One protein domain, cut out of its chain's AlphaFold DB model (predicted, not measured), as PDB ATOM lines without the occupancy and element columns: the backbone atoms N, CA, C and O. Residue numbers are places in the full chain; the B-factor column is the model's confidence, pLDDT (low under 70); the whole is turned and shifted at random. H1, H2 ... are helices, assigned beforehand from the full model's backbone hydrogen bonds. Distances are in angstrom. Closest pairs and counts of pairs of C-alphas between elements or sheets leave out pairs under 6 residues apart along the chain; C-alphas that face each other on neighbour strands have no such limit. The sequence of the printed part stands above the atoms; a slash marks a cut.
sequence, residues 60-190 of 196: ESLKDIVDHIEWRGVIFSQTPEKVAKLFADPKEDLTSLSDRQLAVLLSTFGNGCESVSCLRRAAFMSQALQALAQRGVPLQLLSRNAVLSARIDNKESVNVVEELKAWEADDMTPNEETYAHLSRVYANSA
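This is residues 60 to 190 of the 196 residues of an uncharacterized protein of Strongylus vulgaris (UniProt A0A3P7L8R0). What shape do these atoms make? Helices H3, H5 and H7 make a row, side by side and running the same way; H2 and H4, a second pair side by side, pack over its H3 and H5 part, H1 covers the end by H2 and H3, and H6 lies beside H7 at the far end. What is it made of? The 131 printed residues hold seven named helices, H1 to H7 in chain order, and no named strand: all helix. How large is it? It is compact, with a radius of gyration of the C-alphas of 14.2 A and spans of 41 by 33 by 25 A.

Where do the first helices lie? H1 is residues 62 to 72, from C-alpha 62 at (151.627, 113.392, 130.678), H2 79 to 88 and H3 99 to 107. Which follow? H4 is residues 118 to 134, 24.1 A long, H5 141 to 153, 18.4 A, H6 160 to 169, and H7 176 to 188, 18.5 A, ending at C-alpha 188 (173.861, 115.467, 154.383).

What does the hub touch? H5 touches H3, at Ala 103 and Ser 143 (closest C-alphas 3.9 A), at a shallow tilt of 8 degrees, the same way. It touches H7 at Asn 145 and Thr 178 (5.9 A), and only just touches H4, with 3 pairs of C-alphas within 8 A, through residues 150 to 153 and 118 to 122 alone, as a hairpin. What of the others? H2 touches H4 at Ala 84 and Ala 128 (4.5 A); H1 touches H3 at Val 66 and Gln 101 (6.4 A), about perpendicular at 74 degrees; H6 is close to but not clearly touching H7, at Val 160 and Leu 182 (6.2 A). Do the backbones close? In H1 to H7, every O i to N i+4 pair is within hydrogen-bond range.

How far does it reach? The C-alphas farthest apart, of Lys 91 and Ala 190, are 45.1 A apart. Is it unbroken? The printed part has no cut, and its links are short. Where is confidence low? Residue 190 is under 70.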
ATOM      1  N   GLU A  60     145.526 109.858 131.420       84.62
ATOM      2  CA  GLU A  60     145.959 109.018 130.290       84.62
ATOM      3  C   GLU A  60     147.242 109.549 129.651       84.62
ATOM      4  O   GLU A  60     148.049 108.758 129.173       84.62
ATOM      5  N   SER A  61     147.465 110.861 129.744       91.38
ATOM      6  CA  SER A  61     148.616 111.559 129.173       91.38
ATOM      7  C   SER A  61     149.523 112.190 130.235       91.38
ATOM      8  O   SER A  61     149.149 112.364 131.400       91.38
ATOM      9  N   LEU A  62     150.724 112.611 129.822       93.88
ATOM     10  CA  LEU A  62     151.627 113.392 130.678       93.88
ATOM     11  C   LEU A  62     151.001 114.724 131.124       93.88
ATOM     12  O   LEU A  62     151.229 115.152 132.253       93.88
ATOM     13  N   LYS A  63     150.174 115.355 130.279       91.88
ATOM     14  CA  LYS A  63     149.481 116.610 130.613       91.88
ATOM     15  C   LYS A  63     148.434 116.410 131.700       91.88
ATOM     16  O   LYS A  63     148.415 117.178 132.654       91.88
ATOM     17  N   ASP A  64     147.658 115.330 131.624       90.44
ATOM     18  CA  ASP A  64     146.685 115.005 132.672       90.44
ATOM     19  C   ASP A  64     147.374 114.773 134.020       90.44
ATOM     20  O   ASP A  64     146.839 115.136 135.066       90.44
ATOM     21  N   ILE A  65     148.566 114.160 134.010       91.69
ATOM     22  CA  ILE A  65     149.361 113.954 135.226       91.69
ATOM     23  C   ILE A  65     149.837 115.295 135.790       91.69
ATOM     24  O   ILE A  65     149.717 115.504 136.996       91.69
ATOM     25  N   VAL A  66     150.351 116.196 134.945       93.31
ATOM     26  CA  VAL A  66     150.746 117.551 135.366       93.31
ATOM     27  C   VAL A  66     149.568 118.268 136.010       93.31
ATOM     28  O   VAL A  66     149.688 118.696 137.156       93.31
ATOM     29  N   ASP A  67     148.429 118.330 135.319       89.94
ATOM     30  CA  ASP A  67     147.228 118.984 135.831       89.94
ATOM     31  C   ASP A  67     146.829 118.360 137.170       89.94
ATOM     32  O   ASP A  67     146.594 119.051 138.159       89.94
ATOM     33  N   HIS A  68     146.825 117.034 137.266       87.94
ATOM     34  CA  HIS A  68     146.475 116.370 138.510       87.94
ATOM     35  C   HIS A  68     147.378 116.769 139.682       87.94
ATOM     36  O   HIS A  68     146.881 117.018 140.783       87.94
ATOM     37  N   ILE A  69     148.691 116.829 139.456       90.00
ATOM     38  CA  ILE A  69     149.669 117.192 140.483       90.00
ATOM     39  C   ILE A  69     149.514 118.664 140.863       90.00
ATOM     40  O   ILE A  69     149.466 118.969 142.051       90.00
ATOM     41  N   GLU A  70     149.394 119.566 139.890       87.88
ATOM     42  CA  GLU A  70     149.275 121.003 140.156       87.88
ATOM     43  C   GLU A  70     147.947 121.356 140.847       87.88
ATOM     44  O   GLU A  70     147.929 122.187 141.754       87.88
ATOM     45  N   TRP A  71     146.844 120.698 140.479       84.38
ATOM     46  CA  TRP A  71     145.527 120.965 141.058       84.38
ATOM     47  C   TRP A  71     145.302 120.281 142.407       84.38
ATOM     48  O   TRP A  71     144.683 120.869 143.295       84.38
ATOM     49  N   ARG A  72     145.737 119.024 142.569       80.94
ATOM     50  CA  ARG A  72     145.466 118.252 143.796       80.94
ATOM     51  C   ARG A  72     146.623 118.249 144.785       80.94
ATOM     52  O   ARG A  72     146.386 117.980 145.958       80.94
ATOM     53  N   GLY A  73     147.853 118.493 144.335       80.81
ATOM     54  CA  GLY A  73     149.052 118.417 145.173       80.81
ATOM     55  C   GLY A  73     149.373 117.007 145.682       80.81
ATOM     56  O   GLY A  73     150.125 116.864 146.641       80.81
ATOM     57  N   VAL A  74     148.788 115.961 145.084       80.19
ATOM     58  CA  VAL A  74     148.955 114.565 145.515       80.19
ATOM     59  C   VAL A  74     149.633 113.758 144.415       80.19
ATOM     60  O   VAL A  74     149.195 113.760 143.265       80.19
ATOM     61  N   ILE A  75     150.679 113.020 144.793       86.38
ATOM     62  CA  ILE A  75     151.392 112.081 143.926       86.38
ATOM     63  C   ILE A  75     151.099 110.666 144.424       86.38
ATOM     64  O   ILE A  75     151.405 110.319 145.566       86.38
ATOM     65  N   PHE A  76     150.488 109.838 143.580       86.50
ATOM     66  CA  PHE A  76     150.174 108.459 143.945       86.50
ATOM     67  C   PHE A  76     151.367 107.524 143.760       86.50
ATOM     68  O   PHE A  76     152.252 107.769 142.942       86.50
ATOM     69  N   SER A  77     151.328 106.380 144.447       89.00
ATOM     70  CA  SER A  77     152.382 105.351 144.410       89.00
ATOM     71  C   SER A  77     152.736 104.850 143.001       89.00
ATOM     72  O   SER A  77     153.855 104.429 142.724       89.00
ATOM     73  N   GLN A  78     151.771 104.907 142.091       89.62
ATOM     74  CA  GLN A  78     151.847 104.437 140.715       89.62
ATOM     75  C   GLN A  78     152.271 105.535 139.733       89.62
ATOM     76  O   GLN A  78     152.609 105.230 138.589       89.62
ATOM     77  N   THR A  79     152.253 106.803 140.153       92.06
ATOM     78  CA  THR A  79     152.579 107.949 139.297       92.06
ATOM     79  C   THR A  79     154.015 107.887 138.767       92.06
ATOM     80  O   THR A  79     154.160 108.006 137.554       92.06
ATOM     81  N   PRO A  80     155.063 107.608 139.575       94.44
ATOM     82  CA  PRO A  80     156.437 107.577 139.064       94.44
ATOM     83  C   PRO A  80     156.629 106.534 137.953       94.44
ATOM     84  O   PRO A  80     157.180 106.821 136.894       94.44
ATOM     85  N   GLU A  81     156.103 105.323 138.157       95.19
ATOM     86  CA  GLU A  81     156.161 104.255 137.154       95.19
ATOM     87  C   GLU A  81     155.436 104.652 135.863       95.19
ATOM     88  O   GLU A  81     155.914 104.382 134.761       95.19
ATOM     89  N   LYS A  82     154.279 105.303 135.990       94.62
ATOM     90  CA  LYS A  82     153.481 105.734 134.845       94.62
ATOM     91  C   LYS A  82     154.150 106.857 134.060       94.62
ATOM     92  O   LYS A  82     154.187 106.777 132.839       94.62
ATOM     93  N   VAL A  83     154.716 107.849 134.745       96.06
ATOM     94  CA  VAL A  83     155.491 108.927 134.117       96.06
ATOM     95  C   VAL A  83     156.672 108.343 133.340       96.06
ATOM     96  O   VAL A  83     156.850 108.673 132.172       96.06
ATOM     97  N   ALA A  84     157.425 107.409 133.935       97.06
ATOM     98  CA  ALA A  84     158.533 106.743 133.249       97.06
ATOM     99  C   ALA A  84     158.073 105.984 131.989       97.06
ATOM    100  O   ALA A  84     158.710 106.090 130.940       97.06
ATOM    101  N   LYS A  85     156.944 105.264 132.062       96.50
ATOM    102  CA  LYS A  85     156.359 104.565 130.903       96.50
ATOM    103  C   LYS A  85     155.910 105.521 129.801       96.50
ATOM    104  O   LYS A  85     156.184 105.250 128.640       96.50
ATOM    105  N   LEU A  86     155.253 106.625 130.153       96.25
ATOM    106  CA  LEU A  86     154.767 107.609 129.183       96.25
ATOM    107  C   LEU A  86     155.916 108.368 128.507       96.25
ATOM    108  O   LEU A  86     155.875 108.576 127.302       96.25
ATOM    109  N   PHE A  87     156.993 108.703 129.228       97.06
ATOM    110  CA  PHE A  87     158.189 109.269 128.588       97.06
ATOM    111  C   PHE A  87     158.807 108.321 127.553       97.06
ATOM    112  O   PHE A  87     159.276 108.769 126.501       97.06
ATOM    113  N   ALA A  88     158.775 107.015 127.823       96.19
ATOM    114  CA  ALA A  88     159.249 105.988 126.904       96.19
ATOM    115  C   ALA A  88     158.266 105.671 125.759       96.19
ATOM    116  O   ALA A  88     158.670 105.020 124.795       96.19
ATOM    117  N   ASP A  89     157.003 106.108 125.830       95.62
ATOM    118  CA  ASP A  89     156.007 105.820 124.798       95.62
ATOM    119  C   ASP A  89     156.255 106.692 123.553       95.62
ATOM    120  O   ASP A  89     156.145 107.921 123.627       95.62
ATOM    121  N   PRO A  90     156.559 106.102 122.380       92.69
ATOM    122  CA  PRO A  90     156.785 106.864 121.155       92.69
ATOM    123  C   PRO A  90     155.552 107.643 120.674       92.69
ATOM    124  O   PRO A  90     155.703 108.538 119.845       92.69
ATOM    125  N   LYS A  91     154.346 107.313 121.157       92.56
ATOM    126  CA  LYS A  91     153.104 108.021 120.813       92.56
ATOM    127  C   LYS A  91     152.924 109.328 121.581       92.56
ATOM    128  O   LYS A  91     152.192 110.192 121.112       92.56
ATOM    129  N   GLU A  92     153.561 109.466 122.740       92.81
ATOM    130  CA  GLU A  92     153.477 110.683 123.549       92.81
ATOM    131  C   GLU A  92     154.295 111.804 122.914       92.81
ATOM    132  O   GLU A  92     155.456 111.604 122.567       92.81
ATOM    133  N   ASP A  93     153.727 113.000 122.785       90.44
ATOM    134  CA  ASP A  93     154.457 114.157 122.266       90.44
ATOM    135  C   ASP A  93     155.141 114.936 123.396       90.44
ATOM    136  O   ASP A  93     154.540 115.788 124.060       90.44
ATOM    137  N   LEU A  94     156.438 114.675 123.565       92.50
ATOM    138  CA  LEU A  94     157.262 115.342 124.573       92.50
ATOM    139  C   LEU A  94     157.659 116.768 124.185       92.50
ATOM    140  O   LEU A  94     158.011 117.549 125.062       92.50
ATOM    141  N   THR A  95     157.594 117.128 122.898       88.12
ATOM    142  CA  THR A  95     157.991 118.469 122.430       88.12
ATOM    143  C   THR A  95     156.994 119.543 122.853       88.12
ATOM    144  O   THR A  95     157.341 120.717 122.951       88.12
ATOM    145  N   SER A  96     155.760 119.135 123.164       89.62
ATOM    146  CA  SER A  96     154.709 120.020 123.663       89.62
ATOM    147  C   SER A  96     154.815 120.351 125.157       89.62
ATOM    148  O   SER A  96     154.015 121.148 125.654       89.62
ATOM    149  N   LEU A  97     155.755 119.734 125.882       94.69
ATOM    150  CA  LEU A  97     155.957 119.965 127.309       94.69
ATOM    151  C   LEU A  97     156.938 121.114 127.533       94.69
ATOM    152  O   LEU A  97     158.063 121.103 127.044       94.69
ATOM    153  N   SER A  98     156.517 122.092 128.330       96.25
ATOM    154  CA  SER A  98     157.423 123.133 128.824       96.25
ATOM    155  C   SER A  98     158.378 122.584 129.890       96.25
ATOM    156  O   SER A  98     158.070 121.603 130.570       96.25
ATOM    157  N   ASP A  99     159.502 123.267 130.115       96.94
ATOM    158  CA  ASP A  99     160.457 122.917 131.177       96.94
ATOM    159  C   ASP A  99     159.806 122.842 132.563       96.94
ATOM    160  O   ASP A  99     160.083 121.929 133.336       96.94
ATOM    161  N   ARG A 100     158.847 123.731 132.850       96.88
ATOM    162  CA  ARG A 100     158.041 123.669 134.077       96.88
ATOM    163  C   ARG A 100     157.276 122.348 134.185       96.88
ATOM    164  O   ARG A 100     157.269 121.730 135.244       96.88
ATOM    165  N   GLN A 101     156.618 121.918 133.112       97.00
ATOM    166  CA  GLN A 101     155.837 120.678 133.108       97.00
ATOM    167  C   GLN A 101     156.743 119.452 133.236       97.00
ATOM    168  O   GLN A 101     156.428 118.534 133.992       97.00
ATOM    169  N   LEU A 102     157.901 119.466 132.569       97.44
ATOM    170  CA  LEU A 102     158.934 118.450 132.767       97.44
ATOM    171  C   LEU A 102     159.413 118.423 134.221       97.44
ATOM    172  O   LEU A 102     159.504 117.345 134.800       97.44
ATOM    173  N   ALA A 103     159.642 119.580 134.843       97.19
ATOM    174  CA  ALA A 103     160.028 119.676 136.247       97.19
ATOM    175  C   ALA A 103     158.970 119.072 137.184       97.19
ATOM    176  O   ALA A 103     159.314 118.276 138.056       97.19
ATOM    177  N   VAL A 104     157.682 119.367 136.969       96.25
ATOM    178  CA  VAL A 104     156.571 118.762 137.729       96.25
ATOM    179  C   VAL A 104     156.583 117.239 137.588       96.25
ATOM    180  O   VAL A 104     156.528 116.527 138.590       96.25
ATOM    181  N   LEU A 105     156.718 116.720 136.367       96.94
ATOM    182  CA  LEU A 105     156.753 115.278 136.109       96.94
ATOM    183  C   LEU A 105     157.974 114.606 136.753       96.94
ATOM    184  O   LEU A 105     157.841 113.564 137.394       96.94
ATOM    185  N   LEU A 106     159.156 115.212 136.637       97.62
ATOM    186  CA  LEU A 106     160.401 114.697 137.212       97.62
ATOM    187  C   LEU A 106     160.404 114.782 138.747       97.62
ATOM    188  O   LEU A 106     160.963 113.908 139.411       97.62
ATOM    189  N   SER A 107     159.697 115.754 139.331       95.56
ATOM    190  CA  SER A 107     159.533 115.860 140.788       95.56
ATOM    191  C   SER A 107     158.830 114.640 141.402       95.56
ATOM    192  O   SER A 107     159.044 114.325 142.575       95.56
ATOM    193  N   THR A 108     158.046 113.893 140.609       95.12
ATOM    194  CA  THR A 108     157.349 112.680 141.075       95.12
ATOM    195  C   THR A 108     158.301 111.580 141.532       95.12
ATOM    196  O   THR A 108     157.925 110.742 142.352       95.12
ATOM    197  N   PHE A 109     159.551 111.605 141.066       96.75
ATOM    198  CA  PHE A 109     160.590 110.671 141.482       96.75
ATOM    199  C   PHE A 109     161.264 111.050 142.813       96.75
ATOM    200  O   PHE A 109     162.078 110.276 143.316       96.75
ATOM    201  N   GLY A 110     160.946 112.213 143.386       93.62
ATOM    202  CA  GLY A 110     161.450 112.666 144.683       93.62
ATOM    203  C   GLY A 110     160.609 112.188 145.872       93.62
ATOM    204  O   GLY A 110     159.842 111.224 145.791       93.62
ATOM    205  N   ASN A 111     160.734 112.877 147.008       87.94
ATOM    206  CA  ASN A 111     160.038 112.499 148.244       87.94
ATOM    207  C   ASN A 111     158.524 112.758 148.240       87.94
ATOM    208  O   ASN A 111     157.845 112.289 149.144       87.94
ATOM    209  N   GLY A 112     157.958 113.395 147.209       83.00
ATOM    210  CA  GLY A 112     156.499 113.522 147.072       83.00
ATOM    211  C   GLY A 112     155.758 112.175 146.992       83.00
ATOM    212  O   GLY A 112     154.557 112.120 147.235       83.00
ATOM    213  N   CYS A 113     156.473 111.078 146.706       83.50
ATOM    214  CA  CYS A 113     155.939 109.719 146.651       83.50
ATOM    215  C   CYS A 113     156.596 108.792 147.701       83.50
ATOM    216  O   CYS A 113     157.231 107.787 147.364       83.50
ATOM    217  N   GLU A 114     156.450 109.110 148.994       78.56
ATOM    218  CA  GLU A 114     157.052 108.341 150.107       78.56
ATOM    219  C   GLU A 114     156.613 106.870 150.173       78.56
ATOM    220  O   GLU A 114     157.346 106.020 150.678       78.56
ATOM    221  N   SER A 115     155.437 106.548 149.626       84.81
ATOM    222  CA  SER A 115     154.907 105.180 149.559       84.81
ATOM    223  C   SER A 115     155.726 104.243 148.659       84.81
ATOM    224  O   SER A 115     155.595 103.022 148.762       84.81
ATOM    225  N   VAL A 116     156.592 104.788 147.796       89.62
ATOM    226  CA  VAL A 116     157.517 104.037 146.937       89.62
ATOM    227  C   VAL A 116     158.932 104.178 147.486       89.62
ATOM    228  O   VAL A 116     159.367 105.278 147.813       89.62
ATOM    229  N   SER A 117     159.682 103.075 147.565       93.50
ATOM    230  CA  SER A 117     161.056 103.102 148.078       93.50
ATOM    231  C   SER A 117     161.981 103.978 147.224       93.50
ATOM    232  O   SER A 117     161.852 104.025 146.000       93.50
ATOM    233  N   CYS A 118     162.972 104.608 147.862       94.25
ATOM    234  CA  CYS A 118     163.953 105.461 147.181       94.25
ATOM    235  C   CYS A 118     164.666 104.747 146.021       94.25
ATOM    236  O   CYS A 118     164.796 105.316 144.943       94.25
ATOM    237  N   LEU A 119     165.036 103.472 146.195       95.25
ATOM    238  CA  LEU A 119     165.664 102.661 145.144       95.25
ATOM    239  C   LEU A 119     164.756 102.490 143.920       95.25
ATOM    240  O   LEU A 119     165.214 102.565 142.784       95.25
ATOM    241  N   ARG A 120     163.457 102.264 144.145       95.75
ATOM    242  CA  ARG A 120     162.496 102.065 143.059       95.75
ATOM    243  C   ARG A 120     162.179 103.384 142.351       95.75
ATOM    244  O   ARG A 120     162.085 103.393 141.128       95.75
ATOM    245  N   ARG A 121     162.091 104.496 143.087       96.62
ATOM    246  CA  ARG A 121     161.965 105.834 142.489       96.62
ATOM    247  C   ARG A 121     163.188 106.202 141.646       96.62
ATOM    248  O   ARG A 121     163.006 106.631 140.513       96.62
ATOM    249  N   ALA A 122     164.402 105.945 142.139       96.56
ATOM    250  CA  ALA A 122     165.642 106.167 141.390       96.56
ATOM    251  C   ALA A 122     165.700 105.336 140.097       96.56
ATOM    252  O   ALA A 122     166.102 105.839 139.048       96.56
ATOM    253  N   ALA A 123     165.240 104.079 140.144       97.38
ATOM    254  CA  ALA A 123     165.160 103.231 138.959       97.38
ATOM    255  C   ALA A 123     164.196 103.801 137.904       97.38
ATOM    256  O   ALA A 123     164.557 103.885 136.731       97.38
ATOM    257  N   PHE A 124     162.999 104.241 138.308       98.00
ATOM    258  CA  PHE A 124     162.054 104.868 137.377       98.00
ATOM    259  C   PHE A 124     162.561 106.207 136.837       98.00
ATOM    260  O   PHE A 124     162.417 106.472 135.647       98.00
ATOM    261  N   MET A 125     163.213 107.016 137.674       98.06
ATOM    262  CA  MET A 125     163.846 108.260 137.242       98.06
ATOM    263  C   MET A 125     164.929 107.998 136.196       98.06
ATOM    264  O   MET A 125     164.955 108.654 135.163       98.06
ATOM    265  N   SER A 126     165.786 107.000 136.420       97.81
ATOM    266  CA  SER A 126     166.837 106.622 135.467       97.81
ATOM    267  C   SER A 126     166.246 106.212 134.113       97.81
ATOM    268  O   SER A 126     166.736 106.641 133.072       97.81
ATOM    269  N   GLN A 127     165.153 105.439 134.122       98.00
ATOM    270  CA  GLN A 127     164.422 105.068 132.904       98.00
ATOM    271  C   GLN A 127     163.827 106.296 132.199       98.00
ATOM    272  O   GLN A 127     163.962 106.430 130.984       98.00
ATOM    273  N   ALA A 128     163.211 107.210 132.953       97.88
ATOM    274  CA  ALA A 128     162.650 108.451 132.428       97.88
ATOM    275  C   ALA A 128     163.721 109.341 131.776       97.88
ATOM    276  O   ALA A 128     163.542 109.799 130.649       97.88
ATOM    277  N   LEU A 129     164.855 109.542 132.451       97.75
ATOM    278  CA  LEU A 129     165.973 110.342 131.944       97.75
ATOM    279  C   LEU A 129     166.587 109.731 130.685       97.75
ATOM    280  O   LEU A 129     166.877 110.450 129.730       97.75
ATOM    281  N   GLN A 130     166.733 108.405 130.650       97.81
ATOM    282  CA  GLN A 130     167.199 107.703 129.459       97.81
ATOM    283  C   GLN A 130     166.240 107.900 128.277       97.81
ATOM    284  O   GLN A 130     166.699 108.174 127.168       97.81
ATOM    285  N   ALA A 131     164.928 107.795 128.505       97.00
ATOM    286  CA  ALA A 131     163.927 108.011 127.466       97.00
ATOM    287  C   ALA A 131     163.962 109.451 126.928       97.00
ATOM    288  O   ALA A 131     163.966 109.649 125.716       97.00
ATOM    289  N   LEU A 132     164.057 110.454 127.808       96.75
ATOM    290  CA  LEU A 132     164.176 111.862 127.414       96.75
ATOM    291  C   LEU A 132     165.429 112.107 126.561       96.75
ATOM    292  O   LEU A 132     165.331 112.694 125.483       96.75
ATOM    293  N   ALA A 133     166.579 111.580 126.990       95.38
ATOM    294  CA  ALA A 133     167.837 111.703 126.258       95.38
ATOM    295  C   ALA A 133     167.778 111.031 124.876       95.38
ATOM    296  O   ALA A 133     168.165 111.633 123.876       95.38
ATOM    297  N   GLN A 134     167.241 109.809 124.788       96.31
ATOM    298  CA  GLN A 134     167.077 109.087 123.516       96.31
ATOM    299  C   GLN A 134     166.144 109.806 122.541       96.31
ATOM    300  O   GLN A 134     166.298 109.683 121.327       96.31
ATOM    301  N   ARG A 135     165.178 110.556 123.072       94.94
ATOM    302  CA  ARG A 135     164.211 111.331 122.292       94.94
ATOM    303  C   ARG A 135     164.665 112.767 122.027       94.94
ATOM    304  O   ARG A 135     163.905 113.528 121.438       94.94
ATOM    305  N   GLY A 136     165.883 113.128 122.435       94.00
ATOM    306  CA  GLY A 136     166.460 114.449 122.201       94.00
ATOM    307  C   GLY A 136     165.738 115.577 122.937       94.00
ATOM    308  O   GLY A 136     165.746 116.703 122.452       94.00
ATOM    309  N   VAL A 137     165.094 115.288 124.074       94.62
ATOM    310  CA  VAL A 137     164.427 116.302 124.901       94.62
ATOM    311  C   VAL A 137     165.450 116.875 125.888       94.62
ATOM    312  O   VAL A 137     165.854 116.160 126.809       94.62
ATOM    313  N   PRO A 138     165.903 118.132 125.715       92.31
ATOM    314  CA  PRO A 138     166.870 118.731 126.623       92.31
ATOM    315  C   PRO A 138     166.208 119.075 127.958       92.31
ATOM    316  O   PRO A 138     165.077 119.563 128.000       92.31
ATOM    317  N   LEU A 139     166.937 118.861 129.051       94.62
ATOM    318  CA  LEU A 139     166.555 119.395 130.354       94.62
ATOM    319  C   LEU A 139     167.048 120.836 130.457       94.62
ATOM    320  O   LEU A 139     168.216 121.105 130.179       94.62
ATOM    321  N   GLN A 140     166.167 121.746 130.861       95.19
ATOM    322  CA  GLN A 140     166.528 123.129 131.168       95.19
ATOM    323  C   GLN A 140     166.569 123.335 132.691       95.19
ATOM    324  O   GLN A 140     166.575 122.378 133.469       95.19
ATOM    325  N   LEU A 141     166.633 124.593 133.124       96.06
ATOM    326  CA  LEU A 141     166.875 124.981 134.512       96.06
ATOM    327  C   LEU A 141     165.940 124.290 135.525       96.06
ATOM    328  O   LEU A 141     166.423 123.715 136.503       96.06
ATOM    329  N   LEU A 142     164.618 124.325 135.310       96.94
ATOM    330  CA  LEU A 142     163.650 123.806 136.284       96.94
ATOM    331  C   LEU A 142     163.657 122.282 136.307       96.94
ATOM    332  O   LEU A 142     163.658 121.673 137.378       96.94
ATOM    333  N   SER A 143     163.674 121.646 135.134       97.00
ATOM    334  CA  SER A 143     163.702 120.186 135.053       97.00
ATOM    335  C   SER A 143     165.003 119.610 135.613       97.00
ATOM    336  O   SER A 143     164.964 118.597 136.314       97.00
ATOM    337  N   ARG A 144     166.142 120.282 135.416       96.25
ATOM    338  CA  ARG A 144     167.423 119.879 136.009       96.25
ATOM    339  C   ARG A 144     167.439 120.050 137.529       96.25
ATOM    340  O   ARG A 144     167.901 119.142 138.223       96.25
ATOM    341  N   ASN A 145     166.867 121.133 138.061       97.12
ATOM    342  CA  ASN A 145     166.673 121.295 139.508       97.12
ATOM    343  C   ASN A 145     165.773 120.195 140.091       97.12
ATOM    344  O   ASN A 145     166.119 119.594 141.109       97.12
ATOM    345  N   ALA A 146     164.669 119.859 139.418       97.19
ATOM    346  CA  ALA A 146     163.781 118.782 139.849       97.19
ATOM    347  C   ALA A 146     164.504 117.423 139.897       97.19
ATOM    348  O   ALA A 146     164.352 116.677 140.868       97.19
ATOM    349  N   VAL A 147     165.341 117.125 138.897       97.38
ATOM    350  CA  VAL A 147     166.180 115.916 138.875       97.38
ATOM    351  C   VAL A 147     167.186 115.924 140.018       97.38
ATOM    352  O   VAL A 147     167.293 114.933 140.737       97.38
ATOM    353  N   LEU A 148     167.897 117.032 140.230       96.69
ATOM    354  CA  LEU A 148     168.853 117.159 141.328       96.69
ATOM    355  C   LEU A 148     168.172 116.934 142.687       96.69
ATOM    356  O   LEU A 148     168.658 116.144 143.499       96.69
ATOM    357  N   SER A 149     167.012 117.554 142.912       96.38
ATOM    358  CA  SER A 149     166.217 117.344 144.123       96.38
ATOM    359  C   SER A 149     165.808 115.880 144.291       96.38
ATOM    360  O   SER A 149     165.972 115.315 145.372       96.38
ATOM    361  N   ALA A 150     165.316 115.241 143.226       96.38
ATOM    362  CA  ALA A 150     164.887 113.847 143.262       96.38
ATOM    363  C   ALA A 150     166.053 112.879 143.536       96.38
ATOM    364  O   ALA A 150     165.894 111.944 144.320       96.38
ATOM    365  N   ARG A 151     167.245 113.123 142.974       96.06
ATOM    366  CA  ARG A 151     168.469 112.350 143.267       96.06
ATOM    367  C   ARG A 151     168.845 112.433 144.746       96.06
ATOM    368  O   ARG A 151     169.101 111.406 145.378       96.06
ATOM    369  N   ILE A 152     168.809 113.639 145.320       94.44
ATOM    370  CA  ILE A 152     169.069 113.867 146.751       94.44
ATOM    371  C   ILE A 152     168.042 113.122 147.611       94.44
ATOM    372  O   ILE A 152     168.411 112.403 148.541       94.44
ATOM    373  N   ASP A 153     166.757 113.251 147.283       94.12
ATOM    374  CA  ASP A 153     165.662 112.581 147.989       94.12
ATOM    375  C   ASP A 153     165.757 111.048 147.896       94.12
ATOM    376  O   ASP A 153     165.388 110.329 148.831       94.12
ATOM    377  N   ASN A 154     166.306 110.534 146.795       94.50
ATOM    378  CA  ASN A 154     166.554 109.111 146.594       94.50
ATOM    379  C   ASN A 154     167.866 108.608 147.212       94.50
ATOM    380  O   ASN A 154     168.157 107.414 147.124       94.50
ATOM    381  N   LYS A 155     168.594 109.478 147.927       91.31
ATOM    382  CA  LYS A 155     169.863 109.183 148.610       91.31
ATOM    383  C   LYS A 155     170.983 108.774 147.653       91.31
ATOM    384  O   LYS A 155     171.868 108.004 148.026       91.31
ATOM    385  N   GLU A 156     170.946 109.279 146.424       90.31
ATOM    386  CA  GLU A 156     172.058 109.122 145.495       90.31
ATOM    387  C   GLU A 156     173.265 109.947 145.954       90.31
ATOM    388  O   GLU A 156     173.127 111.019 146.550       90.31
ATOM    389  N   SER A 157     174.470 109.451 145.665       88.81
ATOM    390  CA  SER A 157     175.692 110.216 145.898       88.81
ATOM    391  C   SER A 157     175.826 111.273 144.805       88.81
ATOM    392  O   SER A 157     176.034 110.947 143.637       88.81
ATOM    393  N   VAL A 158     175.667 112.540 145.183       90.25
ATOM    394  CA  VAL A 158     175.842 113.687 144.288       90.25
ATOM    395  C   VAL A 158     177.155 114.376 144.643       90.25
ATOM    396  O   VAL A 158     177.342 114.822 145.774       90.25
ATOM    397  N   ASN A 159     178.067 114.477 143.679       90.25
ATOM    398  CA  ASN A 159     179.278 115.275 143.815       90.25
ATOM    399  C   ASN A 159     178.999 116.697 143.317       90.25
ATOM    400  O   ASN A 159     178.769 116.909 142.131       90.25
ATOM    401  N   VAL A 160     179.041 117.673 144.226       89.38
ATOM    402  CA  VAL A 160     178.717 119.077 143.925       89.38
ATOM    403  C   VAL A 160     179.618 119.666 142.837       89.38
ATOM    404  O   VAL A 160     179.141 120.405 141.981       89.38
ATOM    405  N   VAL A 161     180.910 119.328 142.837       89.50
ATOM    406  CA  VAL A 161     181.870 119.869 141.862       89.50
ATOM    407  C   VAL A 161     181.606 119.302 140.471       89.50
ATOM    408  O   VAL A 161     181.664 120.035 139.488       89.50
ATOM    409  N   GLU A 162     181.320 118.006 140.375       91.62
ATOM    410  CA  GLU A 162     180.975 117.368 139.100       91.62
ATOM    411  C   GLU A 162     179.631 117.866 138.574       91.62
ATOM    412  O   GLU A 162     179.510 118.129 137.381       91.62
ATOM    413  N   GLU A 163     178.655 118.065 139.463       92.50
ATOM    414  CA  GLU A 163     177.360 118.630 139.100       92.50
ATOM    415  C   GLU A 163     177.540 120.043 138.528       92.50
ATOM    416  O   GLU A 163     177.133 120.289 137.402       92.50
ATOM    417  N   LEU A 164     178.245 120.948 139.216       91.50
ATOM    418  CA  LEU A 164     178.481 122.309 138.712       91.50
ATOM    419  C   LEU A 164     179.236 122.334 137.371       91.50
ATOM    420  O   LEU A 164     178.892 123.126 136.496       91.50
ATOM    421  N   LYS A 165     180.206 121.435 137.166       92.81
ATOM    422  CA  LYS A 165     180.882 121.284 135.865       92.81
ATOM    423  C   LYS A 165     179.928 120.829 134.763       92.81
ATOM    424  O   LYS A 165     180.050 121.278 133.631       92.81
ATOM    425  N   ALA A 166     178.989 119.938 135.075       91.56
ATOM    426  CA  ALA A 166     177.988 119.487 134.115       91.56
ATOM    427  C   ALA A 166     176.971 120.594 133.777       91.56
ATOM    428  O   ALA A 166     176.401 120.593 132.689       91.56
ATOM    429  N   TRP A 167     176.724 121.537 134.688       92.69
ATOM    430  CA  TRP A 167     175.916 122.727 134.407       92.69
ATOM    431  C   TRP A 167     176.632 123.678 133.449       92.69
ATOM    432  O   TRP A 167     176.048 124.079 132.448       92.69
ATOM    433  N   GLU A 168     177.913 123.949 133.704       91.69
ATOM    434  CA  GLU A 168     178.756 124.767 132.826       91.69
ATOM    435  C   GLU A 168     178.913 124.146 131.427       91.69
ATOM    436  O   GLU A 168     178.811 124.848 130.426       91.69
ATOM    437  N   ALA A 169     179.094 122.823 131.341       91.81
ATOM    438  CA  ALA A 169     179.217 122.109 130.066       91.81
ATOM    439  C   ALA A 169     177.966 122.212 129.176       91.81
ATOM    440  O   ALA A 169     178.086 122.162 127.953       91.81
ATOM    441  N   ASP A 170     176.790 122.380 129.786       90.12
ATOM    442  CA  ASP A 170     175.512 122.542 129.087       90.12
ATOM    443  C   ASP A 170     175.118 124.028 128.923       90.12
ATOM    444  O   ASP A 170     173.968 124.323 128.604       90.12
ATOM    445  N   ASP A 171     176.054 124.960 129.158       91.00
ATOM    446  CA  ASP A 171     175.855 126.419 129.095       91.00
ATOM    447  C   ASP A 171     174.699 126.918 129.989       91.00
ATOM    448  O   ASP A 171     173.950 127.840 129.658       91.00
ATOM    449  N   MET A 172     174.522 126.277 131.152       91.38
ATOM    450  CA  MET A 172     173.485 126.622 132.122       91.38
ATOM    451  C   MET A 172     174.058 127.289 133.365       91.38
ATOM    452  O   MET A 172     175.046 126.850 133.951       91.38
ATOM    453  N   THR A 173     173.378 128.345 133.815       92.56
ATOM    454  CA  THR A 173     173.740 129.078 135.032       92.56
ATOM    455  C   THR A 173     172.917 128.569 136.222       92.56
ATOM    456  O   THR A 173     171.687 128.669 136.183       92.56
ATOM    457  N   PRO A 174     173.557 128.049 137.289       92.94
ATOM    458  CA  PRO A 174     172.876 127.686 138.531       92.94
ATOM    459  C   PRO A 174     172.101 128.863 139.132       92.94
ATOM    460  O   PRO A 174     172.598 129.991 139.162       92.94
ATOM    461  N   ASN A 175     170.899 128.601 139.644       94.12
ATOM    462  CA  ASN A 175     170.080 129.606 140.325       94.12
ATOM    463  C   ASN A 175     170.051 129.374 141.849       94.12
ATOM    464  O   ASN A 175     170.694 128.465 142.377       94.12
ATOM    465  N   GLU A 176     169.292 130.207 142.566       95.38
ATOM    466  CA  GLU A 176     169.110 130.094 144.021       95.38
ATOM    467  C   GLU A 176     168.665 128.686 144.450       95.38
ATOM    468  O   GLU A 176     169.211 128.119 145.396       95.38
ATOM    469  N   GLU A 177     167.725 128.088 143.716       94.94
ATOM    470  CA  GLU A 177     167.216 126.742 143.986       94.94
ATOM    471  C   GLU A 177     168.297 125.670 143.773       94.94
ATOM    472  O   GLU A 177     168.454 124.778 144.612       94.94
ATOM    473  N   THR A 178     169.118 125.788 142.725       94.50
ATOM    474  CA  THR A 178     170.263 124.896 142.502       94.50
ATOM    475  C   THR A 178     171.210 124.926 143.700       94.50
ATOM    476  O   THR A 178     171.555 123.880 144.253       94.50
ATOM    477  N   TYR A 179     171.593 126.119 144.164       94.56
ATOM    478  CA  TYR A 179     172.473 126.255 145.325       94.56
ATOM    479  C   TYR A 179     171.824 125.752 146.617       94.56
ATOM    480  O   TYR A 179     172.504 125.127 147.435       94.56
ATOM    481  N   ALA A 180     170.512 125.933 146.786       94.00
ATOM    482  CA  ALA A 180     169.782 125.358 147.908       94.00
ATOM    483  C   ALA A 180     169.887 123.821 147.911       94.00
ATOM    484  O   ALA A 180     170.192 123.228 148.950       94.00
ATOM    485  N   HIS A 181     169.736 123.160 146.761       94.00
ATOM    486  CA  HIS A 181     169.925 121.711 146.651       94.00
ATOM    487  C   HIS A 181     171.366 121.275 146.938       94.00
ATOM    488  O   HIS A 181     171.581 120.354 147.727       94.00
ATOM    489  N   LEU A 182     172.359 121.956 146.367       91.81
ATOM    490  CA  LEU A 182     173.771 121.631 146.599       91.81
ATOM    491  C   LEU A 182     174.174 121.838 148.069       91.81
ATOM    492  O   LEU A 182     174.922 121.036 148.629       91.81
ATOM    493  N   SER A 183     173.610 122.843 148.745       90.25
ATOM    494  CA  SER A 183     173.813 123.042 150.184       90.25
ATOM    495  C   SER A 183     173.271 121.867 151.014       90.25
ATOM    496  O   SER A 183     173.928 121.422 151.958       90.25
ATOM    497  N   ARG A 184     172.125 121.282 150.620       89.94
ATOM    498  CA  ARG A 184     171.568 120.072 151.255       89.94
ATOM    499  C   ARG A 184     172.495 118.871 151.080       89.94
ATOM    500  O   ARG A 184     172.623 118.079 152.010       89.94
ATOM    501  N   VAL A 185     173.160 118.739 149.930       89.25
ATOM    502  CA  VAL A 185     174.167 117.686 149.702       89.25
ATOM    503  C   VAL A 185     175.321 117.825 150.694       89.25
ATOM    504  O   VAL A 185     175.663 116.853 151.371       89.25
ATOM    505  N   TYR A 186     175.870 119.035 150.853       84.44
ATOM    506  CA  TYR A 186     176.925 119.291 151.835       84.44
ATOM    507  C   TYR A 186     176.477 118.965 153.259       84.44
ATOM    508  O   TYR A 186     177.166 118.212 153.953       84.44
ATOM    509  N   ALA A 187     175.300 119.447 153.664       82.94
ATOM    510  CA  ALA A 187     174.742 119.175 154.985       82.94
ATOM    511  C   ALA A 187     174.582 117.665 155.247       82.94
ATOM    512  O   ALA A 187     174.994 117.171 156.296       82.94
ATOM    513  N   ASN A 188     174.059 116.914 154.272       79.00
ATOM    514  CA  ASN A 188     173.861 115.467 154.383       79.00
ATOM    515  C   ASN A 188     175.179 114.680 154.429       79.00
ATOM    516  O   ASN A 188     175.242 113.626 155.057       79.00
ATOM    517  N   SER A 189     176.230 115.181 153.778       72.88
ATOM    518  CA  SER A 189     177.557 114.553 153.781       72.88
ATOM    519  C   SER A 189     178.360 114.797 155.067       72.88
ATOM    520  O   SER A 189     179.443 114.235 155.211       72.88
ATOM    521  N   ALA A 190     177.860 115.638 155.987       63.44
ATOM    522  CA  ALA A 190     178.580 116.125 157.171       63.44
ATOM    523  C   ALA A 190     179.989 116.681 156.855       63.44
ATOM    524  O   ALA A 190     180.854 116.754 157.731       63.44
TER     525      ALA A 190